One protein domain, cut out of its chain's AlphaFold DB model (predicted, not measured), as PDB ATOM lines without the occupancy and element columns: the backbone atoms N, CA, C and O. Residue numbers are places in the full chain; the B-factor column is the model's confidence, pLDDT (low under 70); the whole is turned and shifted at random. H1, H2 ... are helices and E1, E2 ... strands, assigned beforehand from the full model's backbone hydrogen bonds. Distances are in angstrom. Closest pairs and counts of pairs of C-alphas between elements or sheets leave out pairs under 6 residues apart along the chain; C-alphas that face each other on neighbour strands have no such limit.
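AT A GLANCE: This is residues 264 to 390 of the 392 residues of the protein "uncharacterized protein LOC113711300" of Coffea arabica (UniProt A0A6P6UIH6). One twisted sheet of five strands curls round the long helix H1; H3 runs side by side with H1, H2 lies over the edge strand E5, and the short H4 packs on E2, E1 and E3 from the opposite face. This makes three layers, H1 and H2 on one face and H4 on the other. The printed part has 127 residues, in the order E1 E2 E3 H1 E4 H2 H3 E5 H4, class mixed; the mixed sheet runs E3 E2 E1 E4 E5. It is compact and rounded, with a radius of gyration of the C-alphas of 13.8 A and spans of 39 by 39 by 27 A.

HOW THE PARTS SIT: E1, residues 264 to 271, E2, residues 277 to 285, and E3, residues 291 to 300, form a meander, each strand the antiparallel neighbour of the one before, in two hairpins; N 266 and O 283 at 2.9 A and N 280 and O 297 at 2.8 A are within hydrogen-bond range. E4, residues 327 to 332, is parallel to E1, N 265 and O 329 at 2.8 A, and to E5, residues 367 to 372, N 330 and O 369 at 2.8 A. H1, residues 305 to 322, comes closest to E2 at Ala 312 and Ile 280, C-alphas 6.2 A apart. E3, H1 and E4 make a split strand-helix-strand unit, with E2 and E1 between its strands; E4, H2, residues 335 to 343, H3, residues 349 to 363, and E5 make an unsplit one; both crossovers are right-handed. H3 touches H1 at a shallow tilt of 24 degrees, the closest C-alphas, of Lys 314 and Ile 358, 6.0 A apart. H4, residues 380 to 388, has a height of 6.0 A over the sheet and is apart from H1. Every O i to N i+4 pair is within range in H1, H2 and H4, and 10 of 11 in H3.

IN THESE COORDINATES: E1 begins at C-alpha 264 (36.149, -35.547, 35.858); H4 ends at C-alpha 388 (51.479, -23.430, 28.847). E3 is 27.2 A long, E2 26.5 A, H1 25.8 A.

THE WHOLE: The farthest C-alphas, of Glu 274 and Arg 366, are 40.0 A apart. The printed part has no cut and no long link. Residues 272 to 275, 344 to 347 and 374 to 378 have pLDDT under 70.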
ATOM      1  N   ASN A 264      36.404 -36.326  37.060       90.19
ATOM      2  CA  ASN A 264      36.149 -35.547  35.858       90.19
ATOM      3  C   ASN A 264      37.454 -34.871  35.435       90.19
ATOM      4  O   ASN A 264      38.037 -34.088  36.187       90.19
ATOM      5  N   ILE A 265      37.942 -35.228  34.251       94.12
ATOM      6  CA  ILE A 265      39.209 -34.760  33.702       94.12
ATOM      7  C   ILE A 265      38.932 -33.844  32.516       94.12
ATOM      8  O   ILE A 265      38.648 -34.314  31.417       94.12
ATOM      9  N   SER A 266      39.074 -32.542  32.715       93.25
ATOM     10  CA  SER A 266      38.934 -31.553  31.645       93.25
ATOM     11  C   SER A 266      40.254 -31.411  30.904       93.25
ATOM     12  O   SER A 266      41.267 -31.076  31.521       93.25
ATOM     13  N   VAL A 267      40.240 -31.647  29.594       94.31
ATOM     14  CA  VAL A 267      41.395 -31.497  28.703       94.31
ATOM     15  C   VAL A 267      41.082 -30.408  27.687       94.31
ATOM     16  O   VAL A 267      40.164 -30.544  26.878       94.31
ATOM     17  N   GLU A 268      41.856 -29.327  27.718       92.75
ATOM     18  CA  GLU A 268      41.719 -28.219  26.774       92.75
ATOM     19  C   GLU A 268      43.050 -27.909  26.099       92.75
ATOM     20  O   GLU A 268      44.102 -27.861  26.740       92.75
ATOM     21  N   VAL A 269      42.978 -27.665  24.794       91.94
ATOM     22  CA  VAL A 269      44.118 -27.291  23.961       91.94
ATOM     23  C   VAL A 269      44.046 -25.798  23.659       91.94
ATOM     24  O   VAL A 269      43.038 -25.309  23.156       91.94
ATOM     25  N   GLY A 270      45.117 -25.076  23.966       87.00
ATOM     26  CA  GLY A 270      45.366 -23.715  23.512       87.00
ATOM     27  C   GLY A 270      46.333 -23.747  22.332       87.00
ATOM     28  O   GLY A 270      47.374 -24.399  22.406       87.00
ATOM     29  N   GLN A 271      45.999 -23.062  21.241       71.94
ATOM     30  CA  GLN A 271      46.892 -22.922  20.088       71.94
ATOM     31  C   GLN A 271      47.653 -21.594  20.153       71.94
ATOM     32  O   GLN A 271      47.079 -20.564  20.514       71.94
ATOM     33  N   HIS A 272      48.941 -21.615  19.794       58.81
ATOM     34  CA  HIS A 272      49.687 -20.386  19.526       58.81
ATOM     35  C   HIS A 272      49.243 -19.811  18.182       58.81
ATOM     36  O   HIS A 272      49.198 -20.537  17.194       58.81
ATOM     37  N   VAL A 273      48.995 -18.505  18.117       55.78
ATOM     38  CA  VAL A 273      48.644 -17.838  16.850       55.78
ATOM     39  C   VAL A 273      49.879 -17.677  15.940       55.78
ATOM     40  O   VAL A 273      49.739 -17.581  14.728       55.78
ATOM     41  N   GLU A 274      51.096 -17.732  16.497       57.56
ATOM     42  CA  GLU A 274      52.349 -17.448  15.766       57.56
ATOM     43  C   GLU A 274      53.420 -18.559  15.861       57.56
ATOM     44  O   GLU A 274      54.574 -18.348  15.508       57.56
ATOM     45  N   GLY A 275      53.100 -19.747  16.393       59.72
ATOM     46  CA  GLY A 275      54.120 -20.719  16.821       59.72
ATOM     47  C   GLY A 275      53.717 -22.170  16.598       59.72
ATOM     48  O   GLY A 275      52.546 -22.514  16.661       59.72
ATOM     49  N   GLN A 276      54.708 -23.041  16.383       75.75
ATOM     50  CA  GLN A 276      54.514 -24.481  16.148       75.75
ATOM     51  C   GLN A 276      54.175 -25.282  17.418       75.75
ATOM     52  O   GLN A 276      54.242 -26.506  17.401       75.75
ATOM     53  N   ASN A 277      53.840 -24.623  18.528       84.94
ATOM     54  CA  ASN A 277      53.560 -25.277  19.802       84.94
ATOM     55  C   ASN A 277      52.080 -25.146  20.165       84.94
ATOM     56  O   ASN A 277      51.419 -24.164  19.829       84.94
ATOM     57  N   MET A 278      51.588 -26.134  20.895       90.56
ATOM     58  CA  MET A 278      50.285 -26.158  21.532       90.56
ATOM     59  C   MET A 278      50.448 -26.336  23.038       90.56
ATOM     60  O   MET A 278      51.349 -27.022  23.532       90.56
ATOM     61  N   GLY A 279      49.548 -25.699  23.766       91.50
ATOM     62  CA  GLY A 279      49.466 -25.740  25.209       91.50
ATOM     63  C   GLY A 279      48.305 -26.619  25.613       91.50
ATOM     64  O   GLY A 279      47.228 -26.536  25.032       91.50
ATOM     65  N   ILE A 280      48.504 -27.468  26.607       94.31
ATOM     66  CA  ILE A 280      47.491 -28.412  27.061       94.31
ATOM     67  C   ILE A 280      47.262 -28.166  28.544       94.31
ATOM     68  O   ILE A 280      48.169 -28.293  29.367       94.31
ATOM     69  N   GLY A 281      46.032 -27.809  28.885       94.06
ATOM     70  CA  GLY A 281      45.588 -27.676  30.260       94.06
ATOM     71  C   GLY A 281      44.758 -28.887  30.641       94.06
ATOM     72  O   GLY A 281      43.737 -29.156  30.008       94.06
ATOM     73  N   VAL A 282      45.184 -29.596  31.684       95.31
ATOM     74  CA  VAL A 282      44.454 -30.744  32.229       95.31
ATOM     75  C   VAL A 282      44.056 -30.431  33.661       95.31
ATOM     76  O   VAL A 282      44.910 -30.087  34.473       95.31
ATOM     77  N   THR A 283      42.780 -30.565  34.006       93.75
ATOM     78  CA  THR A 283      42.323 -30.444  35.399       93.75
ATOM     79  C   THR A 283      41.533 -31.661  35.807       93.75
ATOM     80  O   THR A 283      40.723 -32.143  35.028       93.75
ATOM     81  N   ALA A 284      41.750 -32.121  37.031       92.62
ATOM     82  CA  ALA A 284      41.033 -33.237  37.615       92.62
ATOM     83  C   ALA A 284      40.161 -32.760  38.769       92.62
ATOM     84  O   ALA A 284      40.644 -32.072  39.673       92.62
ATOM     85  N   GLU A 285      38.901 -33.161  38.749       89.19
ATOM     86  CA  GLU A 285      37.905 -32.851  39.765       89.19
ATOM     87  C   GLU A 285      37.230 -34.123  40.246       89.19
ATOM     88  O   GLU A 285      36.965 -35.023  39.453       89.19
ATOM     89  N   ASN A 286      36.930 -34.198  41.539       81.38
ATOM     90  CA  ASN A 286      36.034 -35.230  42.043       81.38
ATOM     91  C   ASN A 286      34.569 -34.864  41.760       81.38
ATOM     92  O   ASN A 286      34.245 -33.770  41.297       81.38
ATOM     93  N   ASN A 287      33.663 -35.773  42.101       76.12
ATOM     94  CA  ASN A 287      32.227 -35.565  41.927       76.12
ATOM     95  C   ASN A 287      31.610 -34.497  42.847       76.12
ATOM     96  O   ASN A 287      30.447 -34.146  42.678       76.12
ATOM     97  N   LEU A 288      32.386 -33.934  43.778       74.50
ATOM     98  CA  LEU A 288      32.015 -32.755  44.570       74.50
ATOM     99  C   LEU A 288      32.537 -31.446  43.938       74.50
ATOM    100  O   LEU A 288      32.570 -30.417  44.611       74.50
ATOM    101  N   CYS A 289      32.995 -31.489  42.679       71.69
ATOM    102  CA  CYS A 289      33.636 -30.385  41.951       71.69
ATOM    103  C   CYS A 289      34.884 -29.817  42.656       71.69
ATOM    104  O   CYS A 289      35.291 -28.674  42.431       71.69
ATOM    105  N   GLN A 290      35.512 -30.601  43.535       77.44
ATOM    106  CA  GLN A 290      36.752 -30.204  44.189       77.44
ATOM    107  C   GLN A 290      37.926 -30.538  43.276       77.44
ATOM    108  O   GLN A 290      38.084 -31.676  42.833       77.44
ATOM    109  N   LYS A 291      38.779 -29.542  43.026       84.19
ATOM    110  CA  LYS A 291      39.997 -29.690  42.224       84.19
ATOM    111  C   LYS A 291      40.979 -30.613  42.948       84.19
ATOM    112  O   LYS A 291      41.517 -30.254  43.991       84.19
ATOM    113  N   CYS A 292      41.231 -31.784  42.378       86.00
ATOM    114  CA  CYS A 292      42.172 -32.766  42.908       86.00
ATOM    115  C   CYS A 292      43.591 -32.535  42.384       86.00
ATOM    116  O   CYS A 292      44.563 -32.727  43.110       86.00
ATOM    117  N   ALA A 293      43.716 -32.148  41.112       90.81
ATOM    118  CA  ALA A 293      44.996 -31.855  40.482       90.81
ATOM    119  C   ALA A 293      44.821 -30.981  39.237       90.81
ATOM    120  O   ALA A 293      43.739 -30.890  38.653       90.81
ATOM    121  N   ALA A 294      45.921 -30.372  38.810       92.69
ATOM    122  CA  ALA A 294      46.012 -29.622  37.574       92.69
ATOM    123  C   ALA A 294      47.393 -29.824  36.951       92.69
ATOM    124  O   ALA A 294      48.397 -29.881  37.663       92.69
ATOM    125  N   TRP A 295      47.433 -29.905  35.625       94.19
ATOM    126  CA  TRP A 295      48.657 -30.002  34.847       94.19
ATOM    127  C   TRP A 295      48.657 -29.003  33.706       94.19
ATOM    128  O   TRP A 295      47.631 -28.705  33.091       94.19
ATOM    129  N   ILE A 296      49.866 -28.535  33.427       93.19
ATOM    130  CA  ILE A 296      50.211 -27.742  32.265       93.19
ATOM    131  C   ILE A 296      51.185 -28.599  31.467       93.19
ATOM    132  O   ILE A 296      52.234 -28.978  31.989       93.19
ATOM    133  N   LEU A 297      50.820 -28.948  30.238       91.75
ATOM    134  CA  LEU A 297      51.680 -29.676  29.310       91.75
ATOM    135  C   LEU A 297      51.880 -28.817  28.059       91.75
ATOM    136  O   LEU A 297      51.032 -27.996  27.712       91.75
ATOM    137  N   LYS A 298      53.010 -29.005  27.384       89.81
ATOM    138  CA  LYS A 298      53.384 -28.294  26.161       89.81
ATOM    139  C   LYS A 298      53.851 -29.328  25.153       89.81
ATOM    140  O   LYS A 298      54.591 -30.236  25.522       89.81
ATOM    141  N   GLU A 299      53.412 -29.189  23.913       90.62
ATOM    142  CA  GLU A 299      53.777 -30.101  22.833       90.62
ATOM    143  C   GLU A 299      53.803 -29.361  21.492       90.62
ATOM    144  O   GLU A 299      53.287 -28.246  21.388       90.62
ATOM    145  N   ARG A 300      54.415 -29.939  20.457       88.88
ATOM    146  CA  ARG A 300      54.354 -29.376  19.102       88.88
ATOM    147  C   ARG A 300      52.964 -29.574  18.500       88.88
ATOM    148  O   ARG A 300      52.431 -30.679  18.509       88.88
ATOM    149  N   SER A 301      52.397 -28.508  17.941       88.38
ATOM    150  CA  SER A 301      51.157 -28.590  17.175       88.38
ATOM    151  C   SER A 301      51.414 -29.316  15.857       88.38
ATOM    152  O   SER A 301      52.407 -29.091  15.165       88.38
ATOM    153  N   THR A 302      50.472 -30.173  15.493       85.31
ATOM    154  CA  THR A 302      50.423 -30.873  14.207       85.31
ATOM    155  C   THR A 302      49.801 -30.020  13.097       85.31
ATOM    156  O   THR A 302      49.745 -30.454  11.946       85.31
ATOM    157  N   GLY A 303      49.289 -28.828  13.432       83.31
ATOM    158  CA  GLY A 303      48.511 -27.968  12.540       83.31
ATOM    159  C   GLY A 303      47.058 -28.420  12.346       83.31
ATOM    160  O   GLY A 303      46.292 -27.746  11.662       83.31
ATOM    161  N   SER A 304      46.649 -29.541  12.949       86.75
ATOM    162  CA  SER A 304      45.275 -30.042  12.906       86.75
ATOM    163  C   SER A 304      44.674 -30.040  14.302       86.75
ATOM    164  O   SER A 304      45.148 -30.737  15.194       86.75
ATOM    165  N   VAL A 305      43.565 -29.315  14.467       87.00
ATOM    166  CA  VAL A 305      42.832 -29.229  15.740       87.00
ATOM    167  C   VAL A 305      42.460 -30.618  16.271       87.00
ATOM    168  O   VAL A 305      42.548 -30.863  17.471       87.00
ATOM    169  N   VAL A 306      42.074 -31.545  15.390       88.75
ATOM    170  CA  VAL A 306      41.669 -32.908  15.771       88.75
ATOM    171  C   VAL A 306      42.861 -33.717  16.275       88.75
ATOM    172  O   VAL A 306      42.778 -34.325  17.341       88.75
ATOM    173  N   LEU A 307      43.979 -33.703  15.543       89.12
ATOM    174  CA  LEU A 307      45.195 -34.419  15.942       89.12
ATOM    175  C   LEU A 307      45.792 -33.843  17.228       89.12
ATOM    176  O   LEU A 307      46.161 -34.605  18.116       89.12
ATOM    177  N   ASP A 308      45.810 -32.518  17.361       90.38
ATOM    178  CA  ASP A 308      46.272 -31.822  18.564       90.38
ATOM    179  C   ASP A 308      45.440 -32.228  19.794       90.38
ATOM    180  O   ASP A 308      45.983 -32.508  20.864       90.38
ATOM    181  N   ASN A 309      44.115 -32.340  19.651       92.06
ATOM    182  CA  ASN A 309      43.250 -32.815  20.734       92.06
ATOM    183  C   ASN A 309      43.457 -34.306  21.044       92.06
ATOM    184  O   ASN A 309      43.470 -34.680  22.216       92.06
ATOM    185  N   PHE A 310      43.667 -35.160  20.037       92.19
ATOM    186  CA  PHE A 310      44.014 -36.563  20.278       92.19
ATOM    187  C   PHE A 310      45.332 -36.702  21.044       92.19
ATOM    188  O   PHE A 310      45.405 -37.443  22.024       92.19
ATOM    189  N   LEU A 311      46.355 -35.955  20.638       92.25
ATOM    190  CA  LEU A 311      47.651 -35.906  21.306       92.25
ATOM    191  C   LEU A 311      47.509 -35.444  22.762       92.25
ATOM    192  O   LEU A 311      48.038 -36.080  23.672       92.25
ATOM    193  N   ALA A 312      46.726 -34.387  22.994       94.06
ATOM    194  CA  ALA A 312      46.438 -33.878  24.329       94.06
ATOM    195  C   ALA A 312      45.758 -34.922  25.227       94.06
ATOM    196  O   ALA A 312      46.155 -35.097  26.379       94.06
ATOM    197  N   ILE A 313      44.774 -35.653  24.693       95.25
ATOM    198  CA  ILE A 313      44.089 -36.737  25.408       95.25
ATOM    199  C   ILE A 313      45.054 -37.885  25.718       95.25
ATOM    200  O   ILE A 313      45.056 -38.372  26.847       95.25
ATOM    201  N   LYS A 314      45.908 -38.293  24.769       94.94
ATOM    202  CA  LYS A 314      46.927 -39.333  24.998       94.94
ATOM    203  C   LYS A 314      47.880 -38.944  26.127       94.94
ATOM    204  O   LYS A 314      48.095 -39.727  27.048       94.94
ATOM    205  N   LEU A 315      48.410 -37.721  26.092       95.00
ATOM    206  CA  LEU A 315      49.309 -37.216  27.131       95.00
ATOM    207  C   LEU A 315      48.613 -37.123  28.495       95.00
ATOM    208  O   LEU A 315      49.204 -37.494  29.512       95.00
ATOM    209  N   ALA A 316      47.348 -36.692  28.519       95.75
ATOM    210  CA  ALA A 316      46.538 -36.706  29.730       95.75
ATOM    211  C   ALA A 316      46.380 -38.137  30.266       95.75
ATOM    212  O   ALA A 316      46.711 -38.380  31.421       95.75
ATOM    213  N   LEU A 317      45.974 -39.104  29.438       95.56
ATOM    214  CA  LEU A 317      45.840 -40.516  29.821       95.56
ATOM    215  C   LEU A 317      47.137 -41.082  30.414       95.56
ATOM    216  O   LEU A 317      47.098 -41.683  31.488       95.56
ATOM    217  N   CYS A 318      48.291 -40.824  29.793       94.00
ATOM    218  CA  CYS A 318      49.586 -41.225  30.349       94.00
ATOM    219  C   CYS A 318      49.808 -40.645  31.756       94.00
ATOM    220  O   CYS A 318      50.149 -41.381  32.684       94.00
ATOM    221  N   LYS A 319      49.532 -39.349  31.958       93.12
ATOM    222  CA  LYS A 319      49.663 -38.693  33.272       93.12
ATOM    223  C   LYS A 319      48.704 -39.260  34.319       93.12
ATOM    224  O   LYS A 319      49.098 -39.466  35.468       93.12
ATOM    225  N   LEU A 320      47.461 -39.545  33.940       93.19
ATOM    226  CA  LEU A 320      46.471 -40.152  34.838       93.19
ATOM    227  C   LEU A 320      46.895 -41.572  35.236       93.19
ATOM    228  O   LEU A 320      46.729 -41.966  36.393       93.19
ATOM    229  N   LYS A 321      47.493 -42.322  34.300       90.56
ATOM    230  CA  LYS A 321      48.009 -43.665  34.567       90.56
ATOM    231  C   LYS A 321      49.205 -43.643  35.515       90.56
ATOM    232  O   LYS A 321      49.222 -44.438  36.452       90.56
ATOM    233  N   GLU A 322      50.147 -42.715  35.331       89.75
ATOM    234  CA  GLU A 322      51.268 -42.489  36.262       89.75
ATOM    235  C   GLU A 322      50.777 -42.200  37.691       89.75
ATOM    236  O   GLU A 322      51.375 -42.660  38.662       89.75
ATOM    237  N   LYS A 323      49.657 -41.478  37.841       87.62
ATOM    238  CA  LYS A 323      49.021 -41.213  39.145       87.62
ATOM    239  C   LYS A 323      48.259 -42.403  39.731       87.62
ATOM    240  O   LYS A 323      47.787 -42.321  40.863       87.62
ATOM    241  N   GLY A 324      48.127 -43.499  38.988       85.12
ATOM    242  CA  GLY A 324      47.422 -44.699  39.425       85.12
ATOM    243  C   GLY A 324      45.899 -44.563  39.440       85.12
ATOM    244  O   GLY A 324      45.222 -45.440  39.978       85.12
ATOM    245  N   TRP A 325      45.327 -43.516  38.843       88.50
ATOM    246  CA  TRP A 325      43.877 -43.324  38.811       88.50
ATOM    247  C   TRP A 325      43.203 -44.340  37.889       88.50
ATOM    248  O   TRP A 325      43.742 -44.685  36.841       88.50
ATOM    249  N   GLN A 326      42.050 -44.868  38.311       84.69
ATOM    250  CA  GLN A 326      41.402 -46.018  37.657       84.69
ATOM    251  C   GLN A 326      39.979 -45.741  37.151       84.69
ATOM    252  O   GLN A 326      39.502 -46.501  36.313       84.69
ATOM    253  N   TYR A 327      39.309 -44.701  37.654       87.00
ATOM    254  CA  TYR A 327      37.941 -44.331  37.284       87.00
ATOM    255  C   TYR A 327      37.931 -42.873  36.837       87.00
ATOM    256  O   TYR A 327      38.000 -41.963  37.663       87.00
ATOM    257  N   ILE A 328      37.896 -42.653  35.529       91.44
ATOM    258  CA  ILE A 328      38.045 -41.330  34.925       91.44
ATOM    259  C   ILE A 328      36.953 -41.071  33.884       91.44
ATOM    260  O   ILE A 328      36.515 -41.980  33.175       91.44
ATOM    261  N   LYS A 329      36.533 -39.812  33.781       92.38
ATOM    262  CA  LYS A 329      35.701 -39.277  32.703       92.38
ATOM    263  C   LYS A 329      36.475 -38.149  32.031       92.38
ATOM    264  O   LYS A 329      36.686 -37.110  32.645       92.38
ATOM    265  N   ILE A 330      36.924 -38.355  30.799       92.38
ATOM    266  CA  ILE A 330      37.644 -37.345  30.021       92.38
ATOM    267  C   ILE A 330      36.639 -36.432  29.332       92.38
ATOM    268  O   ILE A 330      35.738 -36.892  28.635       92.38
ATOM    269  N   GLN A 331      36.825 -35.130  29.502       91.50
ATOM    270  CA  GLN A 331      35.980 -34.100  28.930       91.50
ATOM    271  C   GLN A 331      36.802 -33.210  28.003       91.50
ATOM    272  O   GLN A 331      37.814 -32.638  28.412       91.50
ATOM    273  N   THR A 332      36.365 -33.083  26.751       87.50
ATOM    274  CA  THR A 332      37.021 -32.239  25.737       87.50
ATOM    275  C   THR A 332      35.997 -31.336  25.043       87.50
ATOM    276  O   THR A 332      34.855 -31.756  24.830       87.50
ATOM    277  N   PRO A 333      36.364 -30.093  24.675       84.50
ATOM    278  CA  PRO A 333      35.506 -29.229  23.864       84.50
ATOM    279  C   PRO A 333      35.456 -29.653  22.382       84.50
ATOM    280  O   PRO A 333      34.643 -29.134  21.621       84.50
ATOM    281  N   CYS A 334      36.317 -30.579  21.936       85.06
ATOM    282  CA  CYS A 334      36.390 -30.992  20.537       85.06
ATOM    283  C   CYS A 334      35.364 -32.092  20.208       85.06
ATOM    284  O   CYS A 334      35.623 -33.287  20.365       85.06
ATOM    285  N   THR A 335      34.203 -31.695  19.681       81.19
ATOM    286  CA  THR A 335      33.123 -32.622  19.285       81.19
ATOM    287  C   THR A 335      33.533 -33.602  18.184       81.19
ATOM    288  O   THR A 335      33.084 -34.747  18.178       81.19
ATOM    289  N   GLN A 336      34.430 -33.193  17.280       83.75
ATOM    290  CA  GLN A 336      34.952 -34.058  16.216       83.75
ATOM    291  C   GLN A 336      35.718 -35.260  16.788       83.75
ATOM    292  O   GLN A 336      35.492 -36.387  16.352       83.75
ATOM    293  N   VAL A 337      36.559 -35.037  17.804       86.12
ATOM    294  CA  VAL A 337      37.294 -36.109  18.495       86.12
ATOM    295  C   VAL A 337      36.338 -37.046  19.229       86.12
ATOM    296  O   VAL A 337      36.471 -38.263  19.111       86.12
ATOM    297  N   LEU A 338      35.329 -36.508  19.923       83.88
ATOM    298  CA  LEU A 338      34.319 -37.324  20.610       83.88
ATOM    299  C   LEU A 338      33.560 -38.236  19.641       83.88
ATOM    300  O   LEU A 338      33.389 -39.420  19.923       83.88
ATOM    301  N   ASN A 339      33.162 -37.711  18.481       79.62
ATOM    302  CA  ASN A 339      32.484 -38.498  17.453       79.62
ATOM    303  C   ASN A 339      33.394 -39.595  16.886       79.62
ATOM    304  O   ASN A 339      32.950 -40.729  16.728       79.62
ATOM    305  N   MET A 340      34.671 -39.302  16.628       81.50
ATOM    306  CA  MET A 340      35.620 -40.312  16.141       81.50
ATOM    307  C   MET A 340      35.864 -41.425  17.168       81.50
ATOM    308  O   MET A 340      35.944 -42.594  16.792       81.50
ATOM    309  N   ILE A 341      35.926 -41.086  18.461       82.19
ATOM    310  CA  ILE A 341      36.063 -42.071  19.541       82.19
ATOM    311  C   ILE A 341      34.814 -42.952  19.648       82.19
ATOM    312  O   ILE A 341      34.941 -44.172  19.755       82.19
ATOM    313  N   ARG A 342      33.618 -42.354  19.577       76.81
ATOM    314  CA  ARG A 342      32.337 -43.069  19.707       76.81
ATOM    315  C   ARG A 342      32.035 -43.968  18.510       76.81
ATOM    316  O   ARG A 342      31.740 -45.143  18.692       76.81
ATOM    317  N   TYR A 343      32.143 -43.439  17.294       73.44
ATOM    318  CA  TYR A 343      31.711 -44.137  16.077       73.44
ATOM    319  C   TYR A 343      32.820 -44.941  15.391       73.44
ATOM    320  O   TYR A 343      32.569 -45.578  14.374       73.44
ATOM    321  N   GLN A 344      34.049 -44.904  15.919       66.12
ATOM    322  CA  GLN A 344      35.220 -45.602  15.367       66.12
ATOM    323  C   GLN A 344      35.464 -45.336  13.871       66.12
ATOM    324  O   GLN A 344      36.062 -46.147  13.166       66.12
ATOM    325  N   ALA A 345      35.004 -44.189  13.378       60.66
ATOM    326  CA  ALA A 345      35.075 -43.835  11.976       60.66
ATOM    327  C   ALA A 345      36.318 -42.979  11.733       60.66
ATOM    328  O   ALA A 345      36.392 -41.829  12.170       60.66
ATOM    329  N   SER A 346      37.294 -43.516  11.004       61.72
ATOM    330  CA  SER A 346      38.341 -42.688  10.410       61.72
ATOM    331  C   SER A 346      38.669 -43.181   9.004       61.72
ATOM    332  O   SER A 346      38.941 -44.356   8.791       61.72
ATOM    333  N   SER A 347      38.631 -42.270   8.033       61.16
ATOM    334  CA  SER A 347      39.076 -42.505   6.653       61.16
ATOM    335  C   SER A 347      40.584 -42.278   6.476       61.16
ATOM    336  O   SER A 347      41.129 -42.518   5.403       61.16
ATOM    337  N   ASN A 348      41.270 -41.798   7.520       75.06
ATOM    338  CA  ASN A 348      42.665 -41.370   7.484       75.06
ATOM    339  C   ASN A 348      43.526 -42.228   8.422       75.06
ATOM    340  O   ASN A 348      43.309 -42.238   9.633       75.06
ATOM    341  N   LEU A 349      44.554 -42.869   7.862       77.81
ATOM    342  CA  LEU A 349      45.486 -43.752   8.571       77.81
ATOM    343  C   LEU A 349      46.155 -43.090   9.796       77.81
ATOM    344  O   LEU A 349      46.350 -43.735  10.826       77.81
ATOM    345  N   ARG A 350      46.472 -41.787   9.731       78.25
ATOM    346  CA  ARG A 350      47.047 -41.054  10.877       78.25
ATOM    347  C   ARG A 350      46.054 -40.883  12.023       78.25
ATOM    348  O   ARG A 350      46.465 -40.924  13.173       78.25
ATOM    349  N   LEU A 351      44.769 -40.687  11.733       83.31
ATOM    350  CA  LEU A 351      43.744 -40.581  12.775       83.31
ATOM    351  C   LEU A 351      43.428 -41.959  13.372       83.31
ATOM    352  O   LEU A 351      43.255 -42.060  14.583       83.31
ATOM    353  N   ALA A 352      43.438 -43.010  12.545       82.62
ATOM    354  CA  ALA A 352      43.227 -44.389  12.982       82.62
ATOM    355  C   ALA A 352      44.253 -44.826  14.039       82.62
ATOM    356  O   ALA A 352      43.870 -45.321  15.094       82.62
ATOM    357  N   THR A 353      45.542 -44.558  13.798       87.19
ATOM    358  CA  THR A 353      46.627 -44.895  14.743       87.19
ATOM    359  C   THR A 353      46.479 -44.180  16.086       87.19
ATOM    360  O   THR A 353      46.575 -44.806  17.135       87.19
ATOM    361  N   HIS A 354      46.155 -42.883  16.082       87.31
ATOM    362  CA  HIS A 354      45.933 -42.138  17.328       87.31
ATOM    363  C   HIS A 354      44.709 -42.643  18.094       87.31
ATOM    364  O   HIS A 354      44.715 -42.653  19.325       87.31
ATOM    365  N   LEU A 355      43.661 -43.049  17.376       85.62
ATOM    366  CA  LEU A 355      42.459 -43.609  17.973       85.62
ATOM    367  C   LEU A 355      42.734 -44.976  18.616       85.62
ATOM    368  O   LEU A 355      42.248 -45.228  19.716       85.62
ATOM    369  N   GLU A 356      43.506 -45.835  17.952       86.00
ATOM    370  CA  GLU A 356      43.932 -47.132  18.486       86.00
ATOM    371  C   GLU A 356      44.785 -46.953  19.746       86.00
ATOM    372  O   GLU A 356      44.433 -47.495  20.791       86.00
ATOM    373  N   ASP A 357      45.768 -46.049  19.720       87.88
ATOM    374  CA  ASP A 357      46.570 -45.724  20.904       87.88
ATOM    375  C   ASP A 357      45.713 -45.232  22.084       87.88
ATOM    376  O   ASP A 357      45.981 -45.548  23.243       87.88
ATOM    377  N   ILE A 358      44.674 -44.432  21.818       89.69
ATOM    378  CA  ILE A 358      43.756 -43.965  22.864       89.69
ATOM    379  C   ILE A 358      42.937 -45.121  23.420       89.69
ATOM    380  O   ILE A 358      42.756 -45.183  24.634       89.69
ATOM    381  N   LYS A 359      42.448 -46.031  22.573       87.56
ATOM    382  CA  LYS A 359      41.716 -47.224  23.025       87.56
ATOM    383  C   LYS A 359      42.602 -48.108  23.899       87.56
ATOM    384  O   LYS A 359      42.169 -48.502  24.984       87.56
ATOM    385  N   ASP A 360      43.840 -48.333  23.479       87.81
ATOM    386  CA  ASP A 360      44.820 -49.113  24.230       87.81
ATOM    387  C   ASP A 360      45.112 -48.465  25.583       87.81
ATOM    388  O   ASP A 360      45.014 -49.125  26.619       87.81
ATOM    389  N   LEU A 361      45.350 -47.152  25.615       88.31
ATOM    390  CA  LEU A 361      45.515 -46.413  26.867       88.31
ATOM    391  C   LEU A 361      44.262 -46.491  27.749       88.31
ATOM    392  O   LEU A 361      44.382 -46.693  28.955       88.31
ATOM    393  N   CYS A 362      43.061 -46.380  27.175       89.69
ATOM    394  CA  CYS A 362      41.798 -46.487  27.913       89.69
ATOM    395  C   CYS A 362      41.612 -47.874  28.542       89.69
ATOM    396  O   CYS A 362      41.105 -47.961  29.661       89.69
ATOM    397  N   SER A 363      42.074 -48.942  27.879       87.50
ATOM    398  CA  SER A 363      42.034 -50.313  28.412       87.50
ATOM    399  C   SER A 363      42.859 -50.485  29.697       87.50
ATOM    400  O   SER A 363      42.616 -51.394  30.490       87.50
ATOM    401  N   MET A 364      43.802 -49.571  29.959       83.81
ATOM    402  CA  MET A 364      44.613 -49.569  31.176       83.81
ATOM    403  C   MET A 364      43.864 -49.034  32.411       83.81
ATOM    404  O   MET A 364      44.453 -49.030  33.502       83.81
ATOM    405  N   PHE A 365      42.617 -48.568  32.264       85.06
ATOM    406  CA  PHE A 365      41.760 -48.031  33.326       85.06
ATOM    407  C   PHE A 365      40.567 -48.959  33.591       85.06
ATOM    408  O   PHE A 365      40.062 -49.618  32.690       85.06
ATOM    409  N   ARG A 366      40.062 -48.981  34.833       81.31
ATOM    410  CA  ARG A 366      38.848 -49.750  35.179       81.31
ATOM    411  C   ARG A 366      37.574 -49.122  34.614       81.31
ATOM    412  O   ARG A 366      36.634 -49.843  34.301       81.31
ATOM    413  N   LYS A 367      37.530 -47.791  34.530       84.12
ATOM    414  CA  LYS A 367      36.470 -47.021  33.869       84.12
ATOM    415  C   LYS A 367      37.102 -45.804  33.207       84.12
ATOM    416  O   LYS A 367      37.721 -44.993  33.894       84.12
ATOM    417  N   CYS A 368      36.937 -45.690  31.895       89.19
ATOM    418  CA  CYS A 368      37.312 -44.515  31.120       89.19
ATOM    419  C   CYS A 368      36.166 -44.192  30.167       89.19
ATOM    420  O   CYS A 368      35.821 -45.009  29.318       89.19
ATOM    421  N   SER A 369      35.553 -43.024  30.334       89.12
ATOM    422  CA  SER A 369      34.502 -42.538  29.440       89.12
ATOM    423  C   SER A 369      34.839 -41.159  28.893       89.12
ATOM    424  O   SER A 369      35.682 -40.450  29.442       89.12
ATOM    425  N   PHE A 370      34.183 -40.795  27.794       87.44
ATOM    426  CA  PHE A 370      34.403 -39.539  27.092       87.44
ATOM    427  C   PHE A 370      33.115 -38.736  27.020       87.44
ATOM    428  O   PHE A 370      32.072 -39.250  26.600       87.44
ATOM    429  N   ASP A 371      33.209 -37.466  27.379       84.88
ATOM    430  CA  ASP A 371      32.074 -36.561  27.373       84.88
ATOM    431  C   ASP A 371      32.440 -35.201  26.779       84.88
ATOM    432  O   ASP A 371      33.608 -34.804  26.710       84.88
ATOM    433  N   SER A 372      31.416 -34.483  26.331       82.12
ATOM    434  CA  SER A 372      31.576 -33.086  25.964       82.12
ATOM    435  C   SER A 372      31.900 -32.279  27.207       82.12
ATOM    436  O   SER A 372      31.260 -32.404  28.252       82.12
ATOM    437  N   LEU A 373      32.926 -31.447  27.100       78.69
ATOM    438  CA  LEU A 373      33.154 -30.432  28.105       78.69
ATOM    439  C   LEU A 373      32.006 -29.402  27.971       78.69
ATOM    440  O   LEU A 373      31.767 -28.967  26.844       78.69
ATOM    441  N   PRO A 374      31.294 -29.009  29.055       68.12
ATOM    442  CA  PRO A 374      30.156 -28.066  28.987       68.12
ATOM    443  C   PRO A 374      30.552 -26.712  28.361       68.12
ATOM    444  O   PRO A 374      31.699 -26.540  27.980       68.12
ATOM    445  N   VAL A 375      29.732 -25.667  28.337       59.06
ATOM    446  CA  VAL A 375      30.233 -24.321  27.965       59.06
ATOM    447  C   VAL A 375      30.347 -23.464  29.223       59.06
ATOM    448  O   VAL A 375      29.339 -23.075  29.795       59.06
ATOM    449  N   GLU A 376      31.569 -23.167  29.670       67.06
ATOM    450  CA  GLU A 376      31.824 -22.268  30.807       67.06
ATOM    451  C   GLU A 376      32.899 -21.245  30.441       67.06
ATOM    452  O   GLU A 376      33.990 -21.602  29.994       67.06
ATOM    453  N   MET A 377      32.627 -19.961  30.686       49.25
ATOM    454  CA  MET A 377      33.499 -18.860  30.255       49.25
ATOM    455  C   MET A 377      34.832 -18.738  31.015       49.25
ATOM    456  O   MET A 377      35.643 -17.882  30.670       49.25
ATOM    457  N   ASN A 378      35.099 -19.542  32.054       58.72
ATOM    458  CA  ASN A 378      36.222 -19.273  32.965       58.72
ATOM    459  C   ASN A 378      36.983 -20.508  33.470       58.72
ATOM    460  O   ASN A 378      37.465 -20.541  34.606       58.72
ATOM    461  N   ARG A 379      37.135 -21.509  32.605       77.25
ATOM    462  CA  ARG A 379      37.752 -22.785  32.967       77.25
ATOM    463  C   ARG A 379      39.216 -22.692  33.316       77.25
ATOM    464  O   ARG A 379      40.015 -22.056  32.630       77.25
ATOM    465  N   LEU A 380      39.566 -23.412  34.376       83.50
ATOM    466  CA  LEU A 380      40.948 -23.563  34.792       83.50
ATOM    467  C   LEU A 380      41.762 -24.290  33.712       83.50
ATOM    468  O   LEU A 380      42.835 -23.806  33.381       83.50
ATOM    469  N   SER A 381      41.245 -25.355  33.092       85.12
ATOM    470  CA  SER A 381      41.905 -26.048  31.972       85.12
ATOM    471  C   SER A 381      42.215 -25.101  30.799       85.12
ATOM    472  O   SER A 381      43.361 -25.045  30.369       85.12
ATOM    473  N   ALA A 382      41.277 -24.248  30.371       87.12
ATOM    474  CA  ALA A 382      41.511 -23.220  29.344       87.12
ATOM    475  C   ALA A 382      42.532 -22.141  29.747       87.12
ATOM    476  O   ALA A 382      43.213 -21.544  28.911       87.12
ATOM    477  N   LYS A 383      42.607 -21.798  31.037       87.88
ATOM    478  CA  LYS A 383      43.621 -20.860  31.547       87.88
ATOM    479  C   LYS A 383      44.997 -21.516  31.553       87.88
ATOM    480  O   LYS A 383      45.955 -20.904  31.098       87.88
ATOM    481  N   LEU A 384      45.079 -22.763  32.010       89.12
ATOM    482  CA  LEU A 384      46.308 -23.554  32.049       89.12
ATOM    483  C   LEU A 384      46.855 -23.821  30.647       89.12
ATOM    484  O   LEU A 384      48.054 -23.676  30.440       89.12
ATOM    485  N   SER A 385      45.991 -24.134  29.678       89.81
ATOM    486  CA  SER A 385      46.409 -24.350  28.291       89.81
ATOM    487  C   SER A 385      47.009 -23.085  27.674       89.81
ATOM    488  O   SER A 385      48.039 -23.154  27.012       89.81
ATOM    489  N   ARG A 386      46.437 -21.909  27.965       88.12
ATOM    490  CA  ARG A 386      47.006 -20.613  27.563       88.12
ATOM    491  C   ARG A 386      48.306 -20.291  28.296       88.12
ATOM    492  O   ARG A 386      49.239 -19.807  27.672       88.12
ATOM    493  N   LEU A 387      48.402 -20.590  29.592       86.19
ATOM    494  CA  LEU A 387      49.638 -20.392  30.355       86.19
ATOM    495  C   LEU A 387      50.783 -21.273  29.843       86.19
ATOM    496  O   LEU A 387      51.911 -20.794  29.766       86.19
ATOM    497  N   ALA A 388      50.496 -22.514  29.434       86.00
ATOM    498  CA  ALA A 388      51.479 -23.430  28.847       86.00
ATOM    499  C   ALA A 388      52.244 -22.813  27.668       86.00
ATOM    500  O   ALA A 388      53.407 -23.140  27.441       86.00
ATOM    501  N   MET A 389      51.595 -21.902  26.939       79.44
ATOM    502  CA  MET A 389      52.172 -21.220  25.784       79.44
ATOM    503  C   MET A 389      53.331 -20.294  26.145       79.44
ATOM    504  O   MET A 389      54.200 -20.059  25.311       79.44
ATOM    505  N   HIS A 390      53.345 -19.780  27.375       76.38
ATOM    506  CA  HIS A 390      54.307 -18.783  27.844       76.38
ATOM    507  C   HIS A 390      55.419 -19.373  28.717       76.38
ATOM    508  O   HIS A 390      56.327 -18.650  29.122       76.38
TER     509      HIS A 390